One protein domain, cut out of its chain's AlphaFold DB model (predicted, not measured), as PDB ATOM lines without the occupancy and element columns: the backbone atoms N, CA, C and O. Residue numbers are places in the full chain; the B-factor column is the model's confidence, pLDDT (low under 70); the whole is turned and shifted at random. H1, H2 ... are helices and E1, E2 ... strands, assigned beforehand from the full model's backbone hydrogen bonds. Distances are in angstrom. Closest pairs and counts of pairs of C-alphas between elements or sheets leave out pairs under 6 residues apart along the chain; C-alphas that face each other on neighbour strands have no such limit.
ATOM      1  N   VAL A  37     110.471   6.642 130.923       76.00
ATOM      2  CA  VAL A  37     111.592   5.988 131.597       76.00
ATOM      3  C   VAL A  37     111.327   4.499 131.840       76.00
ATOM      4  O   VAL A  37     112.266   3.716 131.940       76.00
ATOM      5  N   THR A  38     110.066   4.051 131.822       85.19
ATOM      6  CA  THR A  38     109.718   2.619 131.879       85.19
ATOM      7  C   THR A  38     110.282   1.829 130.689       85.19
ATOM      8  O   THR A  38     110.386   0.605 130.748       85.19
ATOM      9  N   SER A  39     110.685   2.498 129.603       86.25
ATOM     10  CA  SER A  39     111.238   1.852 128.406       86.25
ATOM     11  C   SER A  39     112.483   0.995 128.671       86.25
ATOM     12  O   SER A  39     112.667  -0.002 127.966       86.25
ATOM     13  N   SER A  40     113.296   1.320 129.681       87.94
ATOM     14  CA  SER A  40     114.505   0.562 130.035       87.94
ATOM     15  C   SER A  40     114.250  -0.619 130.980       87.94
ATOM     16  O   SER A  40     115.126  -1.473 131.128       87.94
ATOM     17  N   TYR A  41     113.063  -0.706 131.589       95.31
ATOM     18  CA  TYR A  41     112.723  -1.743 132.562       95.31
ATOM     19  C   TYR A  41     112.183  -3.000 131.892       95.31
ATOM     20  O   TYR A  41     111.185  -2.960 131.173       95.31
ATOM     21  N   THR A  42     112.810  -4.135 132.197       97.81
ATOM     22  CA  THR A  42     112.281  -5.467 131.871       97.81
ATOM     23  C   THR A  42     111.360  -5.963 132.971       97.81
ATOM     24  O   THR A  42     110.353  -6.604 132.684       97.81
ATOM     25  N   ILE A  43     111.678  -5.636 134.224       98.50
ATOM     26  CA  ILE A  43     110.831  -5.901 135.386       98.50
ATOM     27  C   ILE A  43     110.679  -4.593 136.155       98.50
ATOM     28  O   ILE A  43     111.672  -3.986 136.545       98.50
ATOM     29  N   LEU A  44     109.447  -4.173 136.414       98.31
ATOM     30  CA  LEU A  44     109.144  -3.070 137.320       98.31
ATOM     31  C   LEU A  44     108.059  -3.535 138.286       98.31
ATOM     32  O   LEU A  44     106.968  -3.884 137.852       98.31
ATOM     33  N   SER A  45     108.337  -3.571 139.583       98.19
ATOM     34  CA  SER A  45     107.388  -4.056 140.588       98.19
ATOM     35  C   SER A  45     107.540  -3.339 141.925       98.19
ATOM     36  O   SER A  45     108.470  -2.562 142.122       98.19
ATOM     37  N   SER A  46     106.627  -3.572 142.868       97.06
ATOM     38  CA  SER A  46     106.885  -3.270 144.284       97.06
ATOM     39  C   SER A  46     107.623  -4.430 144.942       97.06
ATOM     40  O   SER A  46     108.618  -4.222 145.635       97.06
ATOM     41  N   THR A  47     107.185  -5.658 144.675       98.44
ATOM     42  CA  THR A  47     107.860  -6.873 145.137       98.44
ATOM     43  C   THR A  47     108.365  -7.660 143.943       98.44
ATOM     44  O   THR A  47     107.597  -7.997 143.043       98.44
ATOM     45  N   TYR A  48     109.660  -7.959 143.918       98.62
ATOM     46  CA  TYR A  48     110.209  -8.914 142.966       98.62
ATOM     47  C   TYR A  48     110.513 -10.219 143.700       98.62
ATOM     48  O   TYR A  48     111.297 -10.245 144.640       98.62
ATOM     49  N   THR A  49     109.851 -11.304 143.308       98.50
ATOM     50  CA  THR A  49     110.049 -12.632 143.884       98.50
ATOM     51  C   THR A  49     110.819 -13.505 142.908       98.50
ATOM     52  O   THR A  49     110.344 -13.825 141.824       98.50
ATOM     53  N   ASN A  50     112.000 -13.927 143.345       97.94
ATOM     54  CA  ASN A  50     112.766 -15.007 142.748       97.94
ATOM     55  C   ASN A  50     113.436 -15.786 143.884       97.94
ATOM     56  O   ASN A  50     114.102 -15.191 144.737       97.94
ATOM     57  N   THR A  51     113.196 -17.093 143.949       96.00
ATOM     58  CA  THR A  51     113.599 -17.943 145.084       96.00
ATOM     59  C   THR A  51     114.634 -18.996 144.712       96.00
ATOM     60  O   THR A  51     115.189 -19.638 145.602       96.00
ATOM     61  N   VAL A  52     114.919 -19.164 143.419       93.62
ATOM     62  CA  VAL A  52     115.811 -20.196 142.886       93.62
ATOM     63  C   VAL A  52     116.727 -19.609 141.806       93.62
ATOM     64  O   VAL A  52     116.334 -18.681 141.100       93.62
ATOM     65  N   PRO A  53     117.968 -20.105 141.660       93.38
ATOM     66  CA  PRO A  53     118.828 -19.703 140.551       93.38
ATOM     67  C   PRO A  53     118.270 -20.219 139.214       93.38
ATOM     68  O   PRO A  53     117.539 -21.205 139.186       93.38
ATOM     69  N   GLY A  54     118.646 -19.570 138.110       93.94
ATOM     70  CA  GLY A  54     118.281 -19.976 136.743       93.94
ATOM     71  C   GLY A  54     117.616 -18.861 135.937       93.94
ATOM     72  O   GLY A  54     117.843 -18.756 134.735       93.94
ATOM     73  N   THR A  55     116.881 -17.959 136.597       98.25
ATOM     74  CA  THR A  55     116.294 -16.790 135.926       98.25
ATOM     75  C   THR A  55     117.383 -15.875 135.357       98.25
ATOM     76  O   THR A  55     118.295 -15.464 136.078       98.25
ATOM     77  N   THR A  56     117.259 -15.502 134.085       98.44
ATOM     78  CA  THR A  56     118.104 -14.512 133.406       98.44
ATOM     79  C   THR A  56     117.253 -13.343 132.928       98.44
ATOM     80  O   THR A  56     116.262 -13.530 132.225       98.44
ATOM     81  N   VAL A  57     117.655 -12.121 133.263       98.31
ATOM     82  CA  VAL A  57     116.957 -10.894 132.870       98.31
ATOM     83  C   VAL A  57     117.939  -9.935 132.203       98.31
ATOM     84  O   VAL A  57     119.035  -9.696 132.698       98.31
ATOM     85  N   THR A  58     117.568  -9.359 131.065       95.50
ATOM     86  CA  THR A  58     118.348  -8.294 130.410       95.50
ATOM     87  C   THR A  58     117.530  -7.015 130.373       95.50
ATOM     88  O   THR A  58     116.447  -7.028 129.789       95.50
ATOM     89  N   GLY A  59     118.051  -5.938 130.967       93.06
ATOM     90  CA  GLY A  59     117.367  -4.652 131.157       93.06
ATOM     91  C   GLY A  59     117.244  -4.285 132.638       93.06
ATOM     92  O   GLY A  59     117.669  -5.052 133.507       93.06
ATOM     93  N   ASP A  60     116.679  -3.113 132.924       96.38
ATOM     94  CA  ASP A  60     116.526  -2.626 134.296       96.38
ATOM     95  C   ASP A  60     115.511  -3.467 135.080       96.38
ATOM     96  O   ASP A  60     114.529  -3.984 134.531       96.38
ATOM     97  N   ILE A  61     115.755  -3.584 136.386       98.38
ATOM     98  CA  ILE A  61     114.891  -4.289 137.332       98.38
ATOM     99  C   ILE A  61     114.580  -3.350 138.494       98.38
ATOM    100  O   ILE A  61     115.450  -3.011 139.294       98.38
ATOM    101  N   GLY A  62     113.321  -2.946 138.607       98.06
ATOM    102  CA  GLY A  62     112.833  -2.073 139.666       98.06
ATOM    103  C   GLY A  62     112.027  -2.834 140.708       98.06
ATOM    104  O   GLY A  62     111.092  -3.542 140.344       98.06
ATOM    105  N   PHE A  63     112.349  -2.660 141.989       98.12
ATOM    106  CA  PHE A  63     111.583  -3.205 143.118       98.12
ATOM    107  C   PHE A  63     111.846  -2.421 144.402       98.12
ATOM    108  O   PHE A  63     112.927  -1.866 144.584       98.12
ATOM    109  N   THR A  64     110.895  -2.450 145.338       97.88
ATOM    110  CA  THR A  64     111.118  -2.038 146.736       97.88
ATOM    111  C   THR A  64     111.430  -3.220 147.651       97.88
ATOM    112  O   THR A  64     112.263  -3.093 148.544       97.88
ATOM    113  N   THR A  65     110.813  -4.377 147.404       98.19
ATOM    114  CA  THR A  65     111.077  -5.629 148.119       98.19
ATOM    115  C   THR A  65     111.915  -6.539 147.217       98.19
ATOM    116  O   THR A  65     111.422  -6.926 146.150       98.19
ATOM    117  N   PRO A  66     113.166  -6.858 147.599       98.12
ATOM    118  CA  PRO A  66     114.089  -7.612 146.756       98.12
ATOM    119  C   PRO A  66     113.730  -9.103 146.656       98.12
ATOM    120  O   PRO A  66     113.096  -9.644 147.569       98.12
ATOM    121  N   PRO A  67     114.200  -9.790 145.599       98.19
ATOM    122  CA  PRO A  67     114.127 -11.242 145.517       98.19
ATOM    123  C   PRO A  67     115.084 -11.904 146.517       98.19
ATOM    124  O   PRO A  67     116.072 -11.310 146.947       98.19
ATOM    125  N   ALA A  68     114.824 -13.171 146.856       98.06
ATOM    126  CA  ALA A  68     115.737 -13.964 147.679       98.06
ATOM    127  C   ALA A  68     116.989 -14.399 146.894       98.06
ATOM    128  O   ALA A  68     118.070 -14.522 147.466       98.06
ATOM    129  N   VAL A  69     116.842 -14.615 145.584       97.88
ATOM    130  CA  VAL A  69     117.929 -14.926 144.651       97.88
ATOM    131  C   VAL A  69     117.927 -13.893 143.529       97.88
ATOM    132  O   VAL A  69     116.932 -13.732 142.824       97.88
ATOM    133  N   ASN A  70     119.045 -13.195 143.340       97.19
ATOM    134  CA  ASN A  70     119.180 -12.259 142.227       97.19
ATOM    135  C   ASN A  70     119.173 -13.025 140.890       97.19
ATOM    136  O   ASN A  70     119.854 -14.051 140.787       97.19
ATOM    137  N   PRO A  71     118.442 -12.551 139.865       97.69
ATOM    138  CA  PRO A  71     118.545 -13.113 138.527       97.69
ATOM    139  C   PRO A  71     119.937 -12.850 137.942       97.69
ATOM    140  O   PRO A  71     120.640 -11.921 138.339       97.69
ATOM    141  N   ALA A  72     120.335 -13.678 136.980       97.50
ATOM    142  CA  ALA A  72     121.512 -13.427 136.162       97.50
ATOM    143  C   ALA A  72     121.222 -12.360 135.090       97.50
ATOM    144  O   ALA A  72     120.066 -12.090 134.758       97.50
ATOM    145  N   GLY A  73     122.279 -11.812 134.485       94.81
ATOM    146  CA  GLY A  73     122.193 -10.878 133.361       94.81
ATOM    147  C   GLY A  73     122.785  -9.505 133.669       94.81
ATOM    148  O   GLY A  73     123.647  -9.370 134.537       94.81
ATOM    149  N   ILE A  74     122.371  -8.498 132.897       89.25
ATOM    150  CA  ILE A  74     122.852  -7.115 133.017       89.25
ATOM    151  C   ILE A  74     121.661  -6.220 133.351       89.25
ATOM    152  O   ILE A  74     120.699  -6.153 132.579       89.25
ATOM    153  N   HIS A  75     121.763  -5.523 134.483       93.31
ATOM    154  CA  HIS A  75     120.727  -4.640 135.020       93.31
ATOM    155  C   HIS A  75     121.354  -3.273 135.332       93.31
ATOM    156  O   HIS A  75     121.909  -3.101 136.419       93.31
ATOM    157  N   PRO A  76     121.354  -2.317 134.382       89.06
ATOM    158  CA  PRO A  76     121.933  -0.991 134.605       89.06
ATOM    159  C   PRO A  76     121.369  -0.305 135.855       89.06
ATOM    160  O   PRO A  76     122.131   0.222 136.661       89.06
ATOM    161  N   ASN A  77     120.053  -0.400 136.054       90.56
ATOM    162  CA  ASN A  77     119.378  -0.045 137.295       90.56
ATOM    163  C   ASN A  77     118.793  -1.306 137.955       90.56
ATOM    164  O   ASN A  77     118.056  -2.065 137.321       90.56
ATOM    165  N   TYR A  78     119.110  -1.519 139.236       96.62
ATOM    166  CA  TYR A  78     118.637  -2.659 140.029       96.62
ATOM    167  C   TYR A  78     118.165  -2.196 141.417       96.62
ATOM    168  O   TYR A  78     118.971  -1.744 142.231       96.62
ATOM    169  N   GLY A  79     116.863  -2.306 141.687       94.88
ATOM    170  CA  GLY A  79     116.222  -1.894 142.943       94.88
ATOM    171  C   GLY A  79     115.379  -0.619 142.827       94.88
ATOM    172  O   GLY A  79     114.872  -0.291 141.758       94.88
ATOM    173  N   SER A  80     115.188   0.092 143.942       93.31
ATOM    174  CA  SER A  80     114.268   1.240 144.051       93.31
ATOM    175  C   SER A  80     114.922   2.613 143.859       93.31
ATOM    176  O   SER A  80     114.269   3.642 144.042       93.31
ATOM    177  N   GLY A  81     116.211   2.651 143.510       82.44
ATOM    178  CA  GLY A  81     116.919   3.891 143.189       82.44
ATOM    179  C   GLY A  81     116.373   4.561 141.927       82.44
ATOM    180  O   GLY A  81     115.664   3.938 141.136       82.44
ATOM    181  N   ALA A  82     116.706   5.838 141.721       62.16
ATOM    182  CA  ALA A  82     116.355   6.519 140.478       62.16
ATOM    183  C   ALA A  82     116.854   5.697 139.267       62.16
ATOM    184  O   ALA A  82     117.993   5.233 139.304       62.16
ATOM    185  N   PRO A  83     116.029   5.508 138.222       89.06
ATOM    186  CA  PRO A  83     114.766   6.207 137.962       89.06
ATOM    187  C   PRO A  83     113.470   5.450 138.353       89.06
ATOM    188  O   PRO A  83     112.412   5.720 137.784       89.06
ATOM    189  N   TYR A  84     113.503   4.539 139.332       89.88
ATOM    190  CA  TYR A  84     112.383   3.648 139.695       89.88
ATOM    191  C   TYR A  84     111.022   4.339 139.888       89.88
ATOM    192  O   TYR A  84     110.018   3.911 139.320       89.88
ATOM    193  N   SER A  85     110.965   5.416 140.676       84.50
ATOM    194  CA  SER A  85     109.708   6.124 140.962       84.50
ATOM    195  C   SER A  85     109.131   6.826 139.727       84.50
ATOM    196  O   SER A  85     107.917   6.805 139.508       84.50
ATOM    197  N   THR A  86     109.996   7.406 138.892       86.31
ATOM    198  CA  THR A  86     109.610   7.996 137.605       86.31
ATOM    199  C   THR A  86     109.088   6.918 136.659       86.31
ATOM    200  O   THR A  86     108.015   7.085 136.092       86.31
ATOM    201  N   ALA A  87     109.761   5.766 136.579       87.62
ATOM    202  CA  ALA A  87     109.302   4.633 135.778       87.62
ATOM    203  C   ALA A  87     107.936   4.092 136.242       87.62
ATOM    204  O   ALA A  87     107.132   3.667 135.414       87.62
ATOM    205  N   GLY A  88     107.635   4.131 137.542       90.19
ATOM    206  CA  GLY A  88     106.303   3.803 138.063       90.19
ATOM    207  C   GLY A  88     105.218   4.791 137.634       90.19
ATOM    208  O   GLY A  88     104.114   4.388 137.265       90.19
ATOM    209  N   THR A  89     105.545   6.084 137.626       85.50
ATOM    210  CA  THR A  89     104.642   7.141 137.137       85.50
ATOM    211  C   THR A  89     104.366   6.974 135.642       85.50
ATOM    212  O   THR A  89     103.211   6.985 135.216       85.50
ATOM    213  N   ASP A  90     105.415   6.731 134.855       85.19
ATOM    214  CA  ASP A  90     105.315   6.512 133.413       85.19
ATOM    215  C   ASP A  90     104.539   5.232 133.069       85.19
ATOM    216  O   ASP A  90     103.730   5.245 132.141       85.19
ATOM    217  N   GLN A  91     104.671   4.161 133.866       95.62
ATOM    218  CA  GLN A  91     103.832   2.965 133.734       95.62
ATOM    219  C   GLN A  91     102.342   3.304 133.911       95.62
ATOM    220  O   GLN A  91     101.505   2.823 133.145       95.62
ATOM    221  N   GLY A  92     101.997   4.123 134.911       87.50
ATOM    222  CA  GLY A  92     100.618   4.566 135.139       87.50
ATOM    223  C   GLY A  92     100.066   5.360 133.953       87.50
ATOM    224  O   GLY A  92      98.981   5.059 133.456       87.50
ATOM    225  N   ASN A  93     100.852   6.310 133.442       86.38
ATOM    226  CA  ASN A  93     100.495   7.107 132.265       86.38
ATOM    227  C   ASN A  93     100.305   6.233 131.015       86.38
ATOM    228  O   ASN A  93      99.325   6.399 130.279       86.38
ATOM    229  N   LEU A  94     101.203   5.265 130.801       86.94
ATOM    230  CA  LEU A  94     101.106   4.274 129.732       86.94
ATOM    231  C   LEU A  94      99.801   3.476 129.844       86.94
ATOM    232  O   LEU A  94      99.054   3.390 128.869       86.94
ATOM    233  N   LEU A  95      99.481   2.946 131.029       94.31
ATOM    234  CA  LEU A  95      98.255   2.179 131.256       94.31
ATOM    235  C   LEU A  95      96.993   3.009 130.989       94.31
ATOM    236  O   LEU A  95      96.061   2.524 130.346       94.31
ATOM    237  N   THR A  96      96.958   4.261 131.449       88.44
ATOM    238  CA  THR A  96      95.848   5.183 131.180       88.44
ATOM    239  C   THR A  96      95.683   5.428 129.682       88.44
ATOM    240  O   THR A  96      94.562   5.361 129.177       88.44
ATOM    241  N   SER A  97      96.783   5.647 128.953       87.19
ATOM    242  CA  SER A  97      96.747   5.833 127.501       87.19
ATOM    243  C   SER A  97      96.213   4.591 126.782       87.19
ATOM    244  O   SER A  97      95.267   4.707 126.003       87.19
ATOM    245  N   LEU A  98      96.728   3.398 127.100       92.19
ATOM    246  CA  LEU A  98      96.260   2.129 126.526       92.19
ATOM    247  C   LEU A  98      94.763   1.902 126.793       92.19
ATOM    248  O   LEU A  98      94.011   1.555 125.883       92.19
ATOM    249  N   ASN A  99      94.302   2.162 128.021       91.44
ATOM    250  CA  ASN A  99      92.899   1.988 128.402       91.44
ATOM    251  C   ASN A  99      91.945   3.032 127.805       91.44
ATOM    252  O   ASN A  99      90.737   2.790 127.746       91.44
ATOM    253  N   SER A 100      92.459   4.174 127.351       88.75
ATOM    254  CA  SER A 100      91.654   5.192 126.671       88.75
ATOM    255  C   SER A 100      91.337   4.833 125.216       88.75
ATOM    256  O   SER A 100      90.394   5.383 124.643       88.75
ATOM    257  N   GLN A 101      92.090   3.906 124.614       89.44
ATOM    258  CA  GLN A 101      91.908   3.566 123.207       89.44
ATOM    259  C   GLN A 101      90.615   2.765 122.989       89.44
ATOM    260  O   GLN A 101      90.335   1.819 123.741       89.44
ATOM    261  N   PRO A 102      89.812   3.132 121.971       86.75
ATOM    262  CA  PRO A 102      88.573   2.435 121.664       86.75
ATOM    263  C   PRO A 102      88.867   1.015 121.175       86.75
ATOM    264  O   PRO A 102      89.818   0.789 120.431       86.75
ATOM    265  N   CYS A 103      88.022   0.064 121.566       93.56
ATOM    266  CA  CYS A 103      88.128  -1.317 121.111       93.56
ATOM    267  C   CYS A 103      87.881  -1.393 119.596       93.56
ATOM    268  O   CYS A 103      86.825  -0.981 119.117       93.56
ATOM    269  N   THR A 104      88.841  -1.941 118.851       92.88
ATOM    270  CA  THR A 104      88.656  -2.349 117.450       92.88
ATOM    271  C   THR A 104      87.750  -3.573 117.385       92.88
ATOM    272  O   THR A 104      86.899  -3.677 116.504       92.88
ATOM    273  N   PHE A 105      87.921  -4.482 118.342       95.00
ATOM    274  CA  PHE A 105      87.111  -5.675 118.491       95.00
ATOM    275  C   PHE A 105      86.809  -5.931 119.966       95.00
ATOM    276  O   PHE A 105      87.687  -5.805 120.823       95.00
ATOM    277  N   THR A 106      85.574  -6.330 120.250       97.00
ATOM    278  CA  THR A 106      85.161  -6.751 121.586       97.00
ATOM    279  C   THR A 106      84.697  -8.195 121.521       97.00
ATOM    280  O   THR A 106      83.775  -8.511 120.768       97.00
ATOM    281  N   PHE A 107      85.331  -9.063 122.307       97.75
ATOM    282  CA  PHE A 107      84.991 -10.480 122.368       97.75
ATOM    283  C   PHE A 107      83.572 -10.706 122.922       97.75
ATOM    284  O   PHE A 107      83.007  -9.823 123.585       97.75
ATOM    285  N   PRO A 108      82.987 -11.895 122.681       96.31
ATOM    286  CA  PRO A 108      81.760 -12.324 123.344       96.31
ATOM    287  C   PRO A 108      81.854 -12.226 124.874       96.31
ATOM    288  O   PRO A 108      82.943 -12.227 125.447       96.31
ATOM    289  N   ASP A 109      80.702 -12.166 125.546       96.75
ATOM    290  CA  ASP A 109      80.608 -12.079 127.013       96.75
ATOM    291  C   ASP A 109      80.897 -13.423 127.707       96.75
ATOM    292  O   ASP A 109      80.101 -13.961 128.474       96.75
ATOM    293  N   THR A 110      82.058 -13.994 127.409       96.00
ATOM    294  CA  THR A 110      82.578 -15.231 127.988       96.00
ATOM    295  C   THR A 110      84.078 -15.090 128.208       96.00
ATOM    296  O   THR A 110      84.726 -14.226 127.618       96.00
ATOM    297  N   ALA A 111      84.652 -15.942 129.059       96.50
ATOM    298  CA  ALA A 111      86.103 -16.102 129.059       96.50
ATOM    299  C   ALA A 111      86.557 -16.546 127.660       96.50
ATOM    300  O   ALA A 111      85.845 -17.308 126.996       96.50
ATOM    301  N   ILE A 112      87.709 -16.048 127.216       98.12
ATOM    302  CA  ILE A 112      88.198 -16.281 125.858       98.12
ATOM    303  C   ILE A 112      89.526 -17.031 125.869       98.12
ATOM    304  O   ILE A 112      90.424 -16.703 126.640       98.12
ATOM    305  N   ASP A 113      89.660 -18.020 124.991       98.44
ATOM    306  CA  ASP A 113      90.962 -18.538 124.583       98.44
ATOM    307  C   ASP A 113      91.324 -17.906 123.238       98.44
ATOM    308  O   ASP A 113      90.707 -18.185 122.208       98.44
ATOM    309  N   LEU A 114      92.337 -17.045 123.251       98.44
ATOM    310  CA  LEU A 114      92.789 -16.304 122.082       98.44
ATOM    311  C   LEU A 114      93.300 -17.228 120.967       98.44
ATOM    312  O   LEU A 114      93.256 -16.846 119.798       98.44
ATOM    313  N   ALA A 115      93.775 -18.429 121.308       98.25
ATOM    314  CA  ALA A 115      94.314 -19.383 120.344       98.25
ATOM    315  C   ALA A 115      93.218 -20.097 119.535       98.25
ATOM    316  O   ALA A 115      93.476 -20.574 118.431       98.25
ATOM    317  N   THR A 116      92.000 -20.177 120.077       97.69
ATOM    318  CA  THR A 116      90.875 -20.905 119.471       97.69
ATOM    319  C   THR A 116      89.675 -20.018 119.145       97.69
ATOM    320  O   THR A 116      88.714 -20.500 118.541       97.69
ATOM    321  N   ASP A 117      89.729 -18.725 119.481       96.31
ATOM    322  CA  ASP A 117      88.675 -17.782 119.121       96.31
ATOM    323  C   ASP A 117      88.464 -17.712 117.603       96.31
ATOM    324  O   ASP A 117      89.401 -17.632 116.808       96.31
ATOM    325  N   THR A 118      87.192 -17.695 117.224       95.19
ATOM    326  CA  THR A 118      86.713 -17.592 115.839       95.19
ATOM    327  C   THR A 118      85.966 -16.286 115.586       95.19
ATOM    328  O   THR A 118      85.612 -15.993 114.446       95.19
ATOM    329  N   SER A 119      85.692 -15.503 116.634       93.69
ATOM    330  CA  SER A 119      84.830 -14.325 116.546       93.69
ATOM    331  C   SER A 119      85.537 -13.103 115.956       93.69
ATOM    332  O   SER A 119      84.888 -12.303 115.283       93.69
ATOM    333  N   HIS A 120      86.852 -12.973 116.156       89.12
ATOM    334  CA  HIS A 120      87.644 -11.844 115.651       89.12
ATOM    335  C   HIS A 120      88.148 -12.006 114.205       89.12
ATOM    336  O   HIS A 120      88.637 -11.035 113.626       89.12
ATOM    337  N   GLY A 121      88.055 -13.206 113.617       92.31
ATOM    338  CA  GLY A 121      88.564 -13.491 112.275       92.31
ATOM    339  C   GLY A 121      89.235 -14.859 112.153       92.31
ATOM    340  O   GLY A 121      88.697 -15.875 112.588       92.31
ATOM    341  N   THR A 122      90.394 -14.900 111.491       94.94
ATOM    342  CA  THR A 122      91.175 -16.132 111.331       94.94
ATOM    343  C   THR A 122      91.655 -16.631 112.691       94.94
ATOM    344  O   THR A 122      92.326 -15.903 113.413       94.94
ATOM    345  N   ILE A 123      91.343 -17.889 113.011       97.56
ATOM    346  CA  ILE A 123      91.685 -18.511 114.296       97.56
ATOM    347  C   ILE A 123      93.168 -18.322 114.616       97.56
ATOM    348  O   ILE A 123      94.032 -18.649 113.801       97.56
ATOM    349  N   GLY A 124      93.440 -17.806 115.815       93.25
ATOM    350  CA  GLY A 124      94.792 -17.610 116.331       93.25
ATOM    351  C   GLY A 124      95.617 -16.561 115.582       93.25
ATOM    352  O   GLY A 124      96.816 -16.476 115.832       93.25
ATOM    353  N   VAL A 125      95.035 -15.766 114.675       97.31
ATOM    354  CA  VAL A 125      95.757 -14.737 113.913       97.31
ATOM    355  C   VAL A 125      95.122 -13.369 114.131       97.31
ATOM    356  O   VAL A 125      94.033 -13.080 113.646       97.31
ATOM    357  N   TYR A 126      95.873 -12.492 114.787       97.25
ATOM    358  CA  TYR A 126      95.446 -11.140 115.121       97.25
ATOM    359  C   TYR A 126      96.150 -10.132 114.213       97.25
ATOM    360  O   TYR A 126      97.353 -10.244 113.976       97.25
ATOM    361  N   SER A 127      95.409  -9.145 113.715       93.94
ATOM    362  CA  SER A 127      95.948  -7.961 113.032       93.94
ATOM    363  C   SER A 127      96.189  -6.824 114.039       93.94
ATOM    364  O   SER A 127      95.702  -6.911 115.165       93.94
ATOM    365  N   PRO A 128      96.897  -5.739 113.682       94.56
ATOM    366  CA  PRO A 128      97.003  -4.575 114.557       94.56
ATOM    367  C   PRO A 128      95.619  -4.042 114.958       94.56
ATOM    368  O   PRO A 128      94.723  -3.935 114.117       94.56
ATOM    369  N   GLY A 129      95.440  -3.704 116.234       92.12
ATOM    370  CA  GLY A 129      94.168  -3.249 116.786       92.12
ATOM    371  C   GLY A 129      94.064  -3.386 118.304       92.12
ATOM    372  O   GLY A 129      94.970  -3.881 118.979       92.12
ATOM    373  N   VAL A 130      92.930  -2.930 118.837       96.38
ATOM    374  CA  VAL A 130      92.568  -3.039 120.256       96.38
ATOM    375  C   VAL A 130      91.516  -4.134 120.432       96.38
ATOM    376  O   VAL A 130      90.399  -4.014 119.930       96.38
ATOM    377  N   TYR A 131      91.869  -5.183 121.165       97.81
ATOM    378  CA  TYR A 131      91.045  -6.351 121.453       97.81
ATOM    379  C   TYR A 131      90.626  -6.330 122.917       97.81
ATOM    380  O   TYR A 131      91.469  -6.373 123.813       97.81
ATOM    381  N   CYS A 132      89.324  -6.254 123.163       98.00
ATOM    382  CA  CYS A 132      88.776  -6.070 124.499       98.00
ATOM    383  C   CYS A 132      87.936  -7.267 124.925       98.00
ATOM    384  O   CYS A 132      87.032  -7.682 124.197       98.00
ATOM    385  N   THR A 133      88.173  -7.785 126.126       98.19
ATOM    386  CA  THR A 133      87.191  -8.659 126.775       98.19
ATOM    387  C   THR A 133      86.084  -7.822 127.420       98.19
ATOM    388  O   THR A 133      86.269  -6.644 127.740       98.19
ATOM    389  N   GLN A 134      84.904  -8.419 127.586       96.31
ATOM    390  CA  GLN A 134      83.815  -7.800 128.345       96.31
ATOM    391  C   GLN A 134      84.158  -7.739 129.839       96.31
ATOM    392  O   GLN A 134      85.096  -8.389 130.300       96.31
ATOM    393  N   ALA A 135      83.394  -6.962 130.607       93.00
ATOM    394  CA  ALA A 135      83.630  -6.791 132.039       93.00
ATOM    395  C   ALA A 135      83.703  -8.135 132.783       93.00
ATOM    396  O   ALA A 135      82.830  -8.987 132.612       93.00
ATOM    397  N   THR A 136      84.698  -8.304 133.659       93.50
ATOM    398  CA  THR A 136      84.921  -9.532 134.449       93.50
ATOM    399  C   THR A 136      85.126 -10.796 133.596       93.50
ATOM    400  O   THR A 136      84.672 -11.887 133.954       93.50
ATOM    401  N   ARG A 137      85.767 -10.667 132.427       97.88
ATOM    402  CA  ARG A 137      86.107 -11.789 131.541       97.88
ATOM    403  C   ARG A 137      87.611 -11.918 131.361       97.88
ATOM    404  O   ARG A 137      88.275 -11.023 130.835       97.88
ATOM    405  N   ALA A 138      88.107 -13.082 131.765       97.88
ATOM    406  CA  ALA A 138      89.488 -13.495 131.592       97.88
ATOM    407  C   ALA A 138      89.807 -13.826 130.127       97.88
ATOM    408  O   ALA A 138      88.930 -14.219 129.350       97.88
ATOM    409  N   ALA A 139      91.089 -13.724 129.791       98.44
ATOM    410  CA  ALA A 139      91.646 -14.207 128.539       98.44
ATOM    411  C   ALA A 139      92.753 -15.227 128.815       98.44
ATOM    412  O   ALA A 139      93.525 -15.098 129.768       98.44
ATOM    413  N   SER A 140      92.846 -16.236 127.960       98.69
ATOM    414  CA  SER A 140      93.933 -17.202 127.959       98.69
ATOM    415  C   SER A 140      94.557 -17.312 126.576       98.69
ATOM    416  O   SER A 140      93.899 -17.041 125.575       98.69
ATOM    417  N   ILE A 141      95.816 -17.726 126.515       98.81
ATOM    418  CA  ILE A 141      96.434 -18.235 125.291       98.81
ATOM    419  C   ILE A 141      96.569 -19.744 125.457       98.81
ATOM    420  O   ILE A 141      97.258 -20.200 126.369       98.81
ATOM    421  N   GLY A 142      95.884 -20.501 124.602       98.25
ATOM    422  CA  GLY A 142      95.964 -21.954 124.519       98.25
ATOM    423  C   GLY A 142      97.258 -22.472 123.876       98.25
ATOM    424  O   GLY A 142      98.068 -21.724 123.327       98.25
ATOM    425  N   THR A 143      97.433 -23.798 123.887       96.44
ATOM    426  CA  THR A 143      98.640 -24.489 123.385       96.44
ATOM    427  C   THR A 143      98.891 -24.300 121.890       96.44
ATOM    428  O   THR A 143     100.028 -24.422 121.448       96.44
ATOM    429  N   ALA A 144      97.850 -24.000 121.105       97.25
ATOM    430  CA  ALA A 144      97.997 -23.683 119.684       97.25
ATOM    431  C   ALA A 144      98.727 -22.344 119.454       97.25
ATOM    432  O   ALA A 144      99.259 -22.117 118.368       97.25
ATOM    433  N   GLY A 145      98.801 -21.489 120.482       98.31
ATOM    434  CA  GLY A 145      99.419 -20.176 120.407       98.31
ATOM    435  C   GLY A 145      98.627 -19.187 119.557       98.31
ATOM    436  O   GLY A 145      97.529 -19.464 119.078       98.31
ATOM    437  N   ILE A 146      99.204 -18.004 119.380       98.75
ATOM    438  CA  ILE A 146      98.669 -16.955 118.513       98.75
ATOM    439  C   ILE A 146      99.775 -16.381 117.630       98.75
ATOM    440  O   ILE A 146     100.958 -16.424 117.972       98.75
ATOM    441  N   THR A 147      99.382 -15.791 116.509       98.62
ATOM    442  CA  THR A 147     100.243 -15.026 115.612       98.62
ATOM    443  C   THR A 147      99.741 -13.593 115.525       98.62
ATOM    444  O   THR A 147      98.591 -13.352 115.170       98.62
ATOM    445  N   LEU A 148     100.620 -12.636 115.813       97.81
ATOM    446  CA  LEU A 148     100.389 -11.211 115.604       97.81
ATOM    447  C   LEU A 148     100.955 -10.846 114.227       97.81
ATOM    448  O   LEU A 148     102.175 -10.861 114.030       97.81
ATOM    449  N   SER A 149     100.065 -10.630 113.259       93.81
ATOM    450  CA  SER A 149     100.383 -10.535 111.835       93.81
ATOM    451  C   SER A 149     100.203  -9.119 111.293       93.81
ATOM    452  O   SER A 149      99.094  -8.588 111.242       93.81
ATOM    453  N   GLY A 150     101.302  -8.535 110.819       87.12
ATOM    454  CA  GLY A 150     101.366  -7.179 110.283       87.12
ATOM    455  C   GLY A 150     102.046  -6.190 111.229       87.12
ATOM    456  O   GLY A 150     102.047  -6.352 112.451       87.12
ATOM    457  N   ALA A 151     102.639  -5.148 110.649       84.62
ATOM    458  CA  ALA A 151     103.221  -4.052 111.413       84.62
ATOM    459  C   ALA A 151     102.114  -3.170 112.008       84.62
ATOM    460  O   ALA A 151     101.157  -2.831 111.313       84.62
ATOM    461  N   GLY A 152     102.260  -2.783 113.273       85.56
ATOM    462  CA  GLY A 152     101.325  -1.906 113.973       85.56
ATOM    463  C   GLY A 152     101.173  -2.271 115.447       85.56
ATOM    464  O   GLY A 152     101.858  -3.161 115.950       85.56
ATOM    465  N   THR A 153     100.269  -1.566 116.121       92.06
ATOM    466  CA  THR A 153     100.015  -1.708 117.557       92.06
ATOM    467  C   THR A 153      98.963  -2.769 117.849       92.06
ATOM    468  O   THR A 153      97.905  -2.796 117.224       92.06
ATOM    469  N   TYR A 154      99.234  -3.607 118.844       97.50
ATOM    470  CA  TYR A 154      98.340  -4.636 119.362       97.50
ATOM    471  C   TYR A 154      98.080  -4.360 120.834       97.50
ATOM    472  O   TYR A 154      99.017  -4.331 121.629       97.50
ATOM    473  N   ILE A 155      96.820  -4.177 121.212       98.31
ATOM    474  CA  ILE A 155      96.438  -3.941 122.604       98.31
ATOM    475  C   ILE A 155      95.393  -4.970 123.002       98.31
ATOM    476  O   ILE A 155      94.274  -4.942 122.500       98.31
ATOM    477  N   PHE A 156      95.739  -5.855 123.928       98.56
ATOM    478  CA  PHE A 156      94.820  -6.807 124.535       98.56
ATOM    479  C   PHE A 156      94.387  -6.275 125.902       98.56
ATOM    480  O   PHE A 156      95.115  -6.377 126.893       98.56
ATOM    481  N   ARG A 157      93.191  -5.682 125.941       97.75
ATOM    482  CA  ARG A 157      92.566  -5.156 127.157       97.75
ATOM    483  C   ARG A 157      91.716  -6.242 127.794       97.75
ATOM    484  O   ARG A 157      90.611  -6.529 127.330       97.75
ATOM    485  N   VAL A 158      92.238  -6.851 128.851       98.19
ATOM    486  CA  VAL A 158      91.592  -7.983 129.517       98.19
ATOM    487  C   VAL A 158      90.953  -7.482 130.807       98.19
ATOM    488  O   VAL A 158      91.634  -7.153 131.768       98.19
ATOM    489  N   ASN A 159      89.628  -7.399 130.851       96.62
ATOM    490  CA  ASN A 159      88.887  -7.026 132.057       96.62
ATOM    491  C   ASN A 159      88.707  -8.251 132.975       96.62
ATOM    492  O   ASN A 159      87.594  -8.682 133.263       96.62
ATOM    493  N   GLY A 160      89.825  -8.872 133.339       97.62
ATOM    494  CA  GLY A 160      89.947 -10.089 134.133       97.62
ATOM    495  C   GLY A 160      91.395 -10.579 134.119       97.62
ATOM    496  O   GLY A 160      92.289  -9.865 133.655       97.62
ATOM    497  N   ALA A 161      91.621 -11.804 134.586       98.06
ATOM    498  CA  ALA A 161      92.946 -12.421 134.549       98.06
ATOM    499  C   ALA A 161      93.426 -12.694 133.114       98.06
ATOM    500  O   ALA A 161      92.646 -13.093 132.242       98.06
ATOM    501  N   LEU A 162      94.733 -12.546 132.888       98.69
ATOM    502  CA  LEU A 162      95.411 -13.018 131.682       98.69
ATOM    503  C   LEU A 162      96.207 -14.276 132.007       98.69
ATOM    504  O   LEU A 162      97.045 -14.278 132.904       98.69
ATOM    505  N   THR A 163      95.995 -15.346 131.254       98.62
ATOM    506  CA  THR A 163      96.752 -16.585 131.452       98.62
ATOM    507  C   THR A 163      97.386 -17.085 130.167       98.62
ATOM    508  O   THR A 163      96.924 -16.794 129.066       98.62
ATOM    509  N   THR A 164      98.434 -17.885 130.296       98.81
ATOM    510  CA  THR A 164      98.841 -18.804 129.235       98.81
ATOM    511  C   THR A 164      98.846 -20.218 129.785       98.81
ATOM    512  O   THR A 164      99.215 -20.448 130.938       98.81
ATOM    513  N   VAL A 165      98.436 -21.188 128.974       98.50
ATOM    514  CA  VAL A 165      98.643 -22.596 129.328       98.50
ATOM    515  C   VAL A 165     100.104 -22.990 129.081       98.50
ATOM    516  O   VAL A 165     100.875 -22.243 128.469       98.50
ATOM    517  N   MET A 166     100.514 -24.171 129.547       98.38
ATOM    518  CA  MET A 166     101.865 -24.681 129.295       98.38
ATOM    519  C   MET A 166     102.156 -24.758 127.786       98.38
ATOM    520  O   MET A 166     101.314 -25.227 127.025       98.38
ATOM    521  N   ASN A 167     103.362 -24.366 127.370       98.31
ATOM    522  CA  ASN A 167     103.817 -24.346 125.970       98.31
ATOM    523  C   ASN A 167     103.078 -23.353 125.052       98.31
ATOM    524  O   ASN A 167     103.111 -23.507 123.832       98.31
ATOM    525  N   SER A 168     102.408 -22.339 125.600       98.75
ATOM    526  CA  SER A 168     101.779 -21.304 124.772       98.75
ATOM    527  C   SER A 168     102.822 -20.466 124.039       98.75
ATOM    528  O   SER A 168     103.863 -20.123 124.604       98.75
ATOM    529  N   VAL A 169     102.529 -20.075 122.800       98.81
ATOM    530  CA  VAL A 169     103.449 -19.285 121.971       98.81
ATOM    531  C   VAL A 169     102.750 -18.045 121.423       98.81
ATOM    532  O   VAL A 169     101.705 -18.146 120.787       98.81
ATOM    533  N   VAL A 170     103.361 -16.876 121.619       98.81
ATOM    534  CA  VAL A 170     103.033 -15.645 120.891       98.81
ATOM    535  C   VAL A 170     104.051 -15.468 119.767       98.81
ATOM    536  O   VAL A 170     105.225 -15.177 120.007       98.81
ATOM    537  N   THR A 171     103.604 -15.647 118.528       98.44
ATOM    538  CA  THR A 171     104.422 -15.497 117.319       98.44
ATOM    539  C   THR A 171     104.252 -14.096 116.745       98.44
ATOM    540  O   THR A 171     103.132 -13.612 116.611       98.44
ATOM    541  N   LEU A 172     105.350 -13.440 116.366       96.31
ATOM    542  CA  LEU A 172     105.315 -12.153 115.667       96.31
ATOM    543  C   LEU A 172     105.615 -12.374 114.184       96.31
ATOM    544  O   LEU A 172     106.685 -12.869 113.838       96.31
ATOM    545  N   SER A 173     104.685 -11.987 113.312       93.56
ATOM    546  CA  SER A 173     104.826 -12.042 111.854       93.56
ATOM    547  C   SER A 173     104.715 -10.627 111.289       93.56
ATOM    548  O   SER A 173     103.640 -10.164 110.918       93.56
ATOM    549  N   GLY A 174     105.828  -9.891 111.299       87.75
ATOM    550  CA  GLY A 174     105.868  -8.471 110.919       87.75
ATOM    551  C   GLY A 174     105.451  -7.492 112.026       87.75
ATOM    552  O   GLY A 174     105.590  -6.288 111.837       87.75
ATOM    553  N   ALA A 175     104.992  -7.990 113.177       91.69
ATOM    554  CA  ALA A 175     104.766  -7.203 114.389       91.69
ATOM    555  C   ALA A 175     106.068  -6.994 115.189       91.69
ATOM    556  O   ALA A 175     106.983  -7.820 115.128       91.69
ATOM    557  N   SER A 176     106.132  -5.927 115.993       91.69
ATOM    558  CA  SER A 176     107.225  -5.681 116.947       91.69
ATOM    559  C   SER A 176     106.757  -5.917 118.380       91.69
ATOM    560  O   SER A 176     105.692  -5.451 118.768       91.69
ATOM    561  N   ALA A 177     107.575  -6.571 119.212       94.44
ATOM    562  CA  ALA A 177     107.275  -6.753 120.637       94.44
ATOM    563  C   ALA A 177     107.179  -5.418 121.406       94.44
ATOM    564  O   ALA A 177     106.644  -5.380 122.510       94.44
ATOM    565  N   CYS A 178     107.685  -4.317 120.842       91.06
ATOM    566  CA  CYS A 178     107.533  -2.980 121.416       91.06
ATOM    567  C   CYS A 178     106.094  -2.461 121.323       91.06
ATOM    568  O   CYS A 178     105.680  -1.685 122.176       91.06
ATOM    569  N   ASP A 179     105.347  -2.930 120.324       93.12
ATOM    570  CA  ASP A 179     104.005  -2.461 119.982       93.12
ATOM    571  C   ASP A 179     102.907  -3.442 120.425       93.12
ATOM    572  O   ASP A 179     101.754  -3.308 120.025       93.12
ATOM    573  N   VAL A 180     103.254  -4.446 121.238       97.56
ATOM    574  CA  VAL A 180     102.313  -5.433 121.784       97.56
ATOM    575  C   VAL A 180     102.097  -5.150 123.262       97.56
ATOM    576  O   VAL A 180     103.057  -5.123 124.037       97.56
ATOM    577  N   PHE A 181     100.843  -4.969 123.655       98.56
ATOM    578  CA  PHE A 181     100.441  -4.581 124.999       98.56
ATOM    579  C   PHE A 181      99.383  -5.523 125.556       98.56
ATOM    580  O   PHE A 181      98.400  -5.841 124.887       98.56
ATOM    581  N   TRP A 182      99.571  -5.908 126.811       98.75
ATOM    582  CA  TRP A 182      98.639  -6.700 127.598       98.75
ATOM    583  C   TRP A 182      98.272  -5.888 128.837       98.75
ATOM    584  O   TRP A 182      99.166  -5.475 129.573       98.75
ATOM    585  N   THR A 183      96.986  -5.620 129.054       98.00
ATOM    586  CA  THR A 183      96.523  -4.820 130.201       98.00
ATOM    587  C   THR A 183      95.414  -5.559 130.951       98.00
ATOM    588  O   THR A 183      94.236  -5.197 130.815       98.00
ATOM    589  N   PRO A 184      95.742  -6.648 131.661       98.12
ATOM    590  CA  PRO A 184      94.768  -7.322 132.494       98.12
ATOM    591  C   PRO A 184      94.417  -6.480 133.727       98.12
ATOM    592  O   PRO A 184      95.222  -5.689 134.214       98.12
ATOM    593  N   THR A 185      93.184  -6.618 134.210       96.88
ATOM    594  CA  THR A 185      92.715  -5.957 135.442       96.88
ATOM    595  C   THR A 185      92.789  -6.863 136.670       96.88
ATOM    596  O   THR A 185      92.484  -6.419 137.772       96.88
ATOM    597  N   GLU A 186      93.145  -8.130 136.473       97.19
ATOM    598  CA  GLU A 186      93.488  -9.093 137.518       97.19
ATOM    599  C   GLU A 186      94.819  -9.762 137.151       97.19
ATOM    600  O   GLU A 186      95.290  -9.624 136.025       97.19
ATOM    601  N   ALA A 187      95.399 -10.520 138.082       96.75
ATOM    602  CA  ALA A 187      96.755 -11.038 137.942       96.75
ATOM    603  C   ALA A 187      96.989 -11.848 136.653       96.75
ATOM    604  O   ALA A 187      96.183 -12.700 136.257       96.75
ATOM    605  N   ALA A 188      98.155 -11.640 136.053       98.62
ATOM    606  CA  ALA A 188      98.640 -12.394 134.918       98.62
ATOM    607  C   ALA A 188      99.450 -13.621 135.355       98.62
ATOM    608  O   ALA A 188     100.353 -13.526 136.187       98.62
ATOM    609  N   THR A 189      99.178 -14.781 134.755       98.69
ATOM    610  CA  THR A 189      99.930 -16.022 135.014       98.69
ATOM    611  C   THR A 189     100.375 -16.680 133.715       98.69
ATOM    612  O   THR A 189      99.547 -17.146 132.934       98.69
ATOM    613  N   LEU A 190     101.684 -16.762 133.484       98.75
ATOM    614  CA  LEU A 190     102.247 -17.435 132.316       98.75
ATOM    615  C   LEU A 190     102.563 -18.895 132.654       98.75
ATOM    616  O   LEU A 190     103.344 -19.166 133.560       98.75
ATOM    617  N   GLY A 191     101.977 -19.849 131.936       98.56
ATOM    618  CA  GLY A 191     102.270 -21.272 132.091       98.56
ATOM    619  C   GLY A 191     103.716 -21.617 131.719       98.56
ATOM    620  O   GLY A 191     104.342 -20.935 130.905       98.56
ATOM    621  N   ALA A 192     104.241 -22.708 132.281       98.56
ATOM    622  CA  ALA A 192     105.606 -23.167 132.015       98.56
ATOM    623  C   ALA A 192     105.887 -23.374 130.513       98.56
ATOM    624  O   ALA A 192     104.981 -23.704 129.741       98.56
ATOM    625  N   ASN A 193     107.147 -23.209 130.108       98.38
ATOM    626  CA  ASN A 193     107.607 -23.326 128.717       98.38
ATOM    627  C   ASN A 193     106.917 -22.364 127.729       98.38
ATOM    628  O   ASN A 193     106.964 -22.586 126.517       98.38
ATOM    629  N   SER A 194     106.235 -21.318 128.208       98.75
ATOM    630  CA  SER A 194     105.606 -20.345 127.313       98.75
ATOM    631  C   SER A 194     106.661 -19.489 126.614       98.75
ATOM    632  O   SER A 194     107.615 -19.024 127.235       98.75
ATOM    633  N   THR A 195     106.453 -19.215 125.327       98.69
ATOM    634  CA  THR A 195     107.156 -18.146 124.610       98.69
ATOM    635  C   THR A 195     106.230 -16.942 124.509       98.69
ATOM    636  O   THR A 195     105.292 -16.938 123.713       98.69
ATOM    637  N   PHE A 196     106.481 -15.915 125.313       98.75
ATOM    638  CA  PHE A 196     105.624 -14.737 125.423       98.75
ATOM    639  C   PHE A 196     106.277 -13.505 124.780       98.75
ATOM    640  O   PHE A 196     107.504 -13.361 124.759       98.75
ATOM    641  N   LYS A 197     105.464 -12.611 124.209       98.50
ATOM    642  CA  LYS A 197     105.930 -11.397 123.522       98.50
ATOM    643  C   LYS A 197     105.082 -10.203 123.930       98.50
ATOM    644  O   LYS A 197     103.862 -10.319 124.034       98.50
ATOM    645  N   GLY A 198     105.722  -9.053 124.099       97.88
ATOM    646  CA  GLY A 198     105.039  -7.798 124.401       97.88
ATOM    647  C   GLY A 198     105.139  -7.367 125.856       97.88
ATOM    648  O   GLY A 198     105.838  -7.967 126.667       97.88
ATOM    649  N   ASN A 199     104.450  -6.288 126.178       97.94
ATOM    650  CA  ASN A 199     104.574  -5.565 127.434       97.94
ATOM    651  C   ASN A 199     103.304  -5.808 128.237       97.94
ATOM    652  O   ASN A 199     102.220  -5.452 127.779       97.94
ATOM    653  N   ASN A 200     103.427  -6.446 129.396       98.62
ATOM    654  CA  ASN A 200     102.303  -6.666 130.293       98.62
ATOM    655  C   ASN A 200     102.312  -5.591 131.377       98.62
ATOM    656  O   ASN A 200     103.308  -5.467 132.089       98.62
ATOM    657  N   ILE A 201     101.230  -4.818 131.458       98.06
ATOM    658  CA  ILE A 201     101.024  -3.779 132.458       98.06
ATOM    659  C   ILE A 201      99.885  -4.222 133.373       98.06
ATOM    660  O   ILE A 201      98.715  -4.126 133.001       98.06
ATOM    661  N   ASP A 202     100.242  -4.690 134.565       93.62
ATOM    662  CA  ASP A 202      99.332  -5.361 135.492       93.62
ATOM    663  C   ASP A 202      99.684  -5.008 136.940       93.62
ATOM    664  O   ASP A 202     100.661  -5.500 137.495       93.62
ATOM    665  N   ALA A 203      98.880  -4.153 137.572       81.75
ATOM    666  CA  ALA A 203      99.089  -3.776 138.969       81.75
ATOM    667  C   ALA A 203      98.648  -4.861 139.974       81.75
ATOM    668  O   ALA A 203      98.992  -4.769 141.153       81.75
ATOM    669  N   SER A 204      97.895  -5.878 139.539       93.44
ATOM    670  CA  SER A 204      97.476  -7.018 140.366       93.44
ATOM    671  C   SER A 204      98.569  -8.080 140.511       93.44
ATOM    672  O   SER A 204      98.530  -8.856 141.467       93.44
ATOM    673  N   GLY A 205      99.568  -8.076 139.629       97.25
ATOM    674  CA  GLY A 205     100.777  -8.886 139.735       97.25
ATOM    675  C   GLY A 205     100.947  -9.894 138.603       97.25
ATOM    676  O   GLY A 205      99.987 -10.406 138.043       97.25
ATOM    677  N   ILE A 206     102.201 -10.219 138.298       98.88
ATOM    678  CA  ILE A 206     102.590 -11.069 137.172       98.88
ATOM    679  C   ILE A 206     103.365 -12.271 137.708       98.88
ATOM    680  O   ILE A 206     104.376 -12.108 138.388       98.88
ATOM    681  N   THR A 207     102.924 -13.483 137.386       98.75
ATOM    682  CA  THR A 207     103.583 -14.731 137.799       98.75
ATOM    683  C   THR A 207     103.989 -15.555 136.586       98.75
ATOM    684  O   THR A 207     103.173 -15.809 135.702       98.75
ATOM    685  N   LEU A 208     105.244 -15.994 136.546       98.69
ATOM    686  CA  LEU A 208     105.762 -16.899 135.526       98.69
ATOM    687  C   LEU A 208     105.866 -18.317 136.098       98.69
ATOM    688  O   LEU A 208     106.300 -18.521 137.232       98.69
ATOM    689  N   GLY A 209     105.457 -19.303 135.304       98.06
ATOM    690  CA  GLY A 209     105.878 -20.692 135.459       98.06
ATOM    691  C   GLY A 209     107.328 -20.869 135.013       98.06
ATOM    692  O   GLY A 209     107.945 -19.930 134.545       98.06
ATOM    693  N   THR A 210     107.878 -22.075 135.133       97.88
ATOM    694  CA  THR A 210     109.289 -22.346 134.802       97.88
ATOM    695  C   THR A 210     109.582 -22.283 133.303       97.88
ATOM    696  O   THR A 210     108.745 -22.700 132.492       97.88
ATOM    697  N   ASN A 211     110.816 -21.917 132.951       98.19
ATOM    698  CA  ASN A 211     111.339 -21.917 131.584       98.19
ATOM    699  C   ASN A 211     110.490 -21.061 130.621       98.19
ATOM    700  O   ASN A 211     110.250 -21.429 129.469       98.19
ATOM    701  N   VAL A 212     109.971 -19.929 131.100       98.81
ATOM    702  CA  VAL A 212     109.280 -18.953 130.252       98.81
ATOM    703  C   VAL A 212     110.311 -18.114 129.502       98.81
ATOM    704  O   VAL A 212     111.195 -17.506 130.100       98.81
ATOM    705  N   ASN A 213     110.171 -18.028 128.178       98.62
ATOM    706  CA  ASN A 213     110.960 -17.126 127.340       98.62
ATOM    707  C   ASN A 213     110.114 -15.908 126.967       98.62
ATOM    708  O   ASN A 213     109.155 -16.018 126.199       98.62
ATOM    709  N   TRP A 214     110.476 -14.740 127.487       98.62
ATOM    710  CA  TRP A 214     109.735 -13.503 127.288       98.62
ATOM    711  C   TRP A 214     110.615 -12.424 126.650       98.62
ATOM    712  O   TRP A 214     111.597 -11.960 127.225       98.62
ATOM    713  N   VAL A 215     110.222 -11.974 125.454       98.06
ATOM    714  CA  VAL A 215     110.744 -10.727 124.870       98.06
ATOM    715  C   VAL A 215     109.714  -9.627 125.087       98.06
ATOM    716  O   VAL A 215     108.652  -9.640 124.457       98.06
ATOM    717  N   GLY A 216     109.995  -8.702 125.996       97.50
ATOM    718  CA  GLY A 216     108.983  -7.782 126.487       97.50
ATOM    719  C   GLY A 216     109.307  -7.179 127.843       97.50
ATOM    720  O   GLY A 216     110.473  -7.005 128.189       97.50
ATOM    721  N   ARG A 217     108.252  -6.824 128.583       98.12
ATOM    722  CA  ARG A 217     108.345  -6.161 129.890       98.12
ATOM    723  C   ARG A 217     107.256  -6.660 130.839       98.12
ATOM    724  O   ARG A 217     106.093  -6.716 130.443       98.12
ATOM    725  N   ALA A 218     107.632  -6.961 132.079       98.56
ATOM    726  CA  ALA A 218     106.746  -7.270 133.196       98.56
ATOM    727  C   ALA A 218     106.584  -6.023 134.083       98.56
ATOM    728  O   ALA A 218     107.422  -5.746 134.944       98.56
ATOM    729  N   LEU A 219     105.533  -5.241 133.837       98.38
ATOM    730  CA  LEU A 219     105.312  -3.926 134.436       98.38
ATOM    731  C   LEU A 219     104.163  -3.993 135.452       98.38
ATOM    732  O   LEU A 219     102.991  -3.862 135.117       98.38
ATOM    733  N   SER A 220     104.516  -4.211 136.710       97.94
ATOM    734  CA  SER A 220     103.609  -4.359 137.848       97.94
ATOM    735  C   SER A 220     103.992  -3.407 138.989       97.94
ATOM    736  O   SER A 220     104.017  -3.802 140.158       97.94
ATOM    737  N   PHE A 221     104.313  -2.142 138.694       95.88
ATOM    738  CA  PHE A 221     104.504  -1.118 139.732       95.88
ATOM    739  C   PHE A 221     103.275  -1.050 140.657       95.88
ATOM    740  O   PHE A 221     102.152  -0.907 140.179       95.88
ATOM    741  N   GLY A 222     103.476  -1.195 141.971       91.88
ATOM    742  CA  GLY A 222     102.394  -1.364 142.953       91.88
ATOM    743  C   GLY A 222     102.090  -2.823 143.329       91.88
ATOM    744  O   GLY A 222     101.565  -3.061 144.413       91.88
ATOM    745  N   GLY A 223     102.475  -3.789 142.491       96.69
ATOM    746  CA  GLY A 223     102.218  -5.222 142.660       96.69
ATOM    747  C   GLY A 223     103.484  -6.084 142.733       96.69
ATOM    748  O   GLY A 223     104.589  -5.600 143.009       96.69
ATOM    749  N   THR A 224     103.312  -7.383 142.485       98.50
ATOM    750  CA  THR A 224     104.381  -8.389 142.569       98.50
ATOM    751  C   THR A 224     104.694  -8.970 141.196       98.50
ATOM    752  O   THR A 224     103.787  -9.403 140.494       98.50
ATOM    753  N   VAL A 225     105.980  -9.061 140.849       98.81
ATOM    754  CA  VAL A 225     106.454  -9.916 139.750       98.81
ATOM    755  C   VAL A 225     107.125 -11.139 140.357       98.81
ATOM    756  O   VAL A 225     108.036 -10.990 141.169       98.81
ATOM    757  N   THR A 226     106.688 -12.335 139.972       98.75
ATOM    758  CA  THR A 226     107.262 -13.611 140.416       98.75
ATOM    759  C   THR A 226     107.856 -14.347 139.225       98.75
ATOM    760  O   THR A 226     107.130 -14.671 138.287       98.75
ATOM    761  N   THR A 227     109.159 -14.622 139.273       98.62
ATOM    762  CA  THR A 227     109.855 -15.485 138.307       98.62
ATOM    763  C   THR A 227     110.131 -16.857 138.914       98.62
ATOM    764  O   THR A 227     110.226 -17.008 140.136       98.62
ATOM    765  N   ALA A 228     110.276 -17.854 138.052       95.94
ATOM    766  CA  ALA A 228     110.584 -19.231 138.390       95.94
ATOM    767  C   ALA A 228     111.918 -19.677 137.755       95.94
ATOM    768  O   ALA A 228     112.667 -18.889 137.168       95.94
ATOM    769  N   VAL A 229     112.240 -20.963 137.925       95.12
ATOM    770  CA  VAL A 229     113.483 -21.561 137.419       95.12
ATOM    771  C   VAL A 229     113.570 -21.429 135.895       95.12
ATOM    772  O   VAL A 229     112.580 -21.642 135.194       95.12
ATOM    773  N   ASP A 230     114.767 -21.098 135.413       97.19
ATOM    774  CA  ASP A 230     115.143 -21.011 133.994       97.19
ATOM    775  C   ASP A 230     114.338 -20.020 133.133       97.19
ATOM    776  O   ASP A 230     114.370 -20.085 131.905       97.19
ATOM    777  N   ASP A 231     113.642 -19.065 133.750       98.62
ATOM    778  CA  ASP A 231     112.989 -17.983 133.008       98.62
ATOM    779  C   ASP A 231     114.009 -17.068 132.321       98.62
ATOM    780  O   ASP A 231     115.026 -16.687 132.903       98.62
ATOM    781  N   VAL A 232     113.713 -16.645 131.092       98.62
ATOM    782  CA  VAL A 232     114.550 -15.724 130.313       98.62
ATOM    783  C   VAL A 232     113.715 -14.529 129.875       98.62
ATOM    784  O   VAL A 232     112.834 -14.659 129.027       98.62
ATOM    785  N   LEU A 233     114.012 -13.349 130.424       98.56
ATOM    786  CA  LEU A 233     113.335 -12.097 130.093       98.56
ATOM    787  C   LEU A 233     114.308 -11.126 129.419       98.56
ATOM    788  O   LEU A 233     115.391 -10.844 129.934       98.56
ATOM    789  N   THR A 234     113.925 -10.575 128.271       96.12
ATOM    790  CA  THR A 234     114.768  -9.647 127.500       96.12
ATOM    791  C   THR A 234     113.958  -8.479 126.956       96.12
ATOM    792  O   THR A 234     112.817  -8.654 126.523       96.12
ATOM    793  N   LEU A 235     114.554  -7.284 126.944       92.12
ATOM    794  CA  LEU A 235     113.936  -6.128 126.301       92.12
ATOM    795  C   LEU A 235     113.743  -6.358 124.793       92.12
ATOM    796  O   LEU A 235     114.607  -6.942 124.132       92.12
TER     797      LEU A 235
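AT A GLANCE: This is residues 37 to 235 of the 429 residues of an uncharacterized protein of Candidatus Nomurabacteria bacterium (UniProt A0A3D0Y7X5). The model is a three-sided solenoid: the chain winds in stacked turns, with short parallel strands in rows along its walls, and the long helix H2 runs along the outside of one wall, across its strands. The wall under H2 holds E3, E1, E15, E13, E11, E8 and E5, a second wall holds E14, E12, E9 and E6, and a third holds E4, E2, E16, E10 and E7. E1 to E4 make one end, H2 leads to the other end, where residues 101 to 128 pack as a turn with no named element, and from there E5 to E16 wind back until E15 and E16 come beside E1 and E2. The printed part has 199 residues with two named helices and sixteen named strands: along the chain come H1, then E1 to E4, then H2, then E5 to E16; fourteen of the strands form a twisted branched sheet, and E7 and E10 form a second sheet, with the neighbour pairs parallel in both. The class is mixed, helices and strands, with under half of the residues in named elements; the whole is compact, with a radius of gyration of the C-alphas of 15.7 A and spans of 44 by 32 by 31 A.

HOW THE PARTS SIT: H1, residues 37 to 40, only grazes the branched sheet. E1, residues 41 to 49, has E3, residues 60 to 62, on one side, with N 62 and O 43 2.8 A apart, and E15, residues 213 to 226, on the other side, with N 220 and O 44 2.7 A apart. E2, residues 56 to 58, has E4, residues 72 to 74, on one side, with N 57 and O 72 at 2.8 A, and E16, residues 232 to 234, on the other side, with N 233 and O 56 at 2.9 A. H2, residues 84 to 100, is on the sheet at a height of 8.7 A and runs across the strands, at 73 degrees to E1 on the local plane; its closest C-alphas to E15 are those of Gly 88 and Phe 221, 5.5 A apart. With residues 86 to 91 alone H2 touches H1; the C-alphas of Thr 38 and Ala 87 are 4.4 A apart. Every O i to N i+4 pair in H2 is within hydrogen-bond range, and H1 is too short for such a pair. E5, residues 129 to 132, neighbours E8, residues 154 to 158, with N 131 and O 155 at 2.8 A. On the other side of E8 is E11, residues 180 to 184, with N 156 and O 181 at 2.8 A; E11 has E8 on one side and E13, residues 195 to 201, on the other side, with N 199 and O 180 at 2.8 A. E6, residues 139 to 141, neighbours E9, residues 162 to 164, with N 141 and O 163 at 2.9 A. E12, residues 188 to 190, neighbours E9, with N 189 and O 162 at 2.9 A, and E14, residues 206 to 208, with N 207 and O 188 at 2.8 A. E7, residues 146 to 149, pairs with E10, residues 170 to 173, with N 148 and O 171 at 2.8 A. E15 has E1 and E16 on one side and E13 and E14 on the other.

IN THESE COORDINATES: H1 begins at C-alpha 37, (111.592, 5.988, 131.597). H2 spans 24.5 A, from C-alpha 84 at (112.383, 3.648, 139.695) to C-alpha 100. E13 spans 17.5 A, E1 15.9 A and E15 14.0 A; E1 bends by 107 degrees at residue 46 and E15 by 165 degrees at residue 218. E16 ends at C-alpha 234, (114.768, -9.647, 127.500).

THE WHOLE: The C-alphas farthest apart are those of Gly 81 and Thr 118, 46.1 A. The printed part has no cut, and the one long link, 28 residues, joins H2 to E5. The mean pLDDT of the printed part is 95.2, and residue 82 alone is under 70.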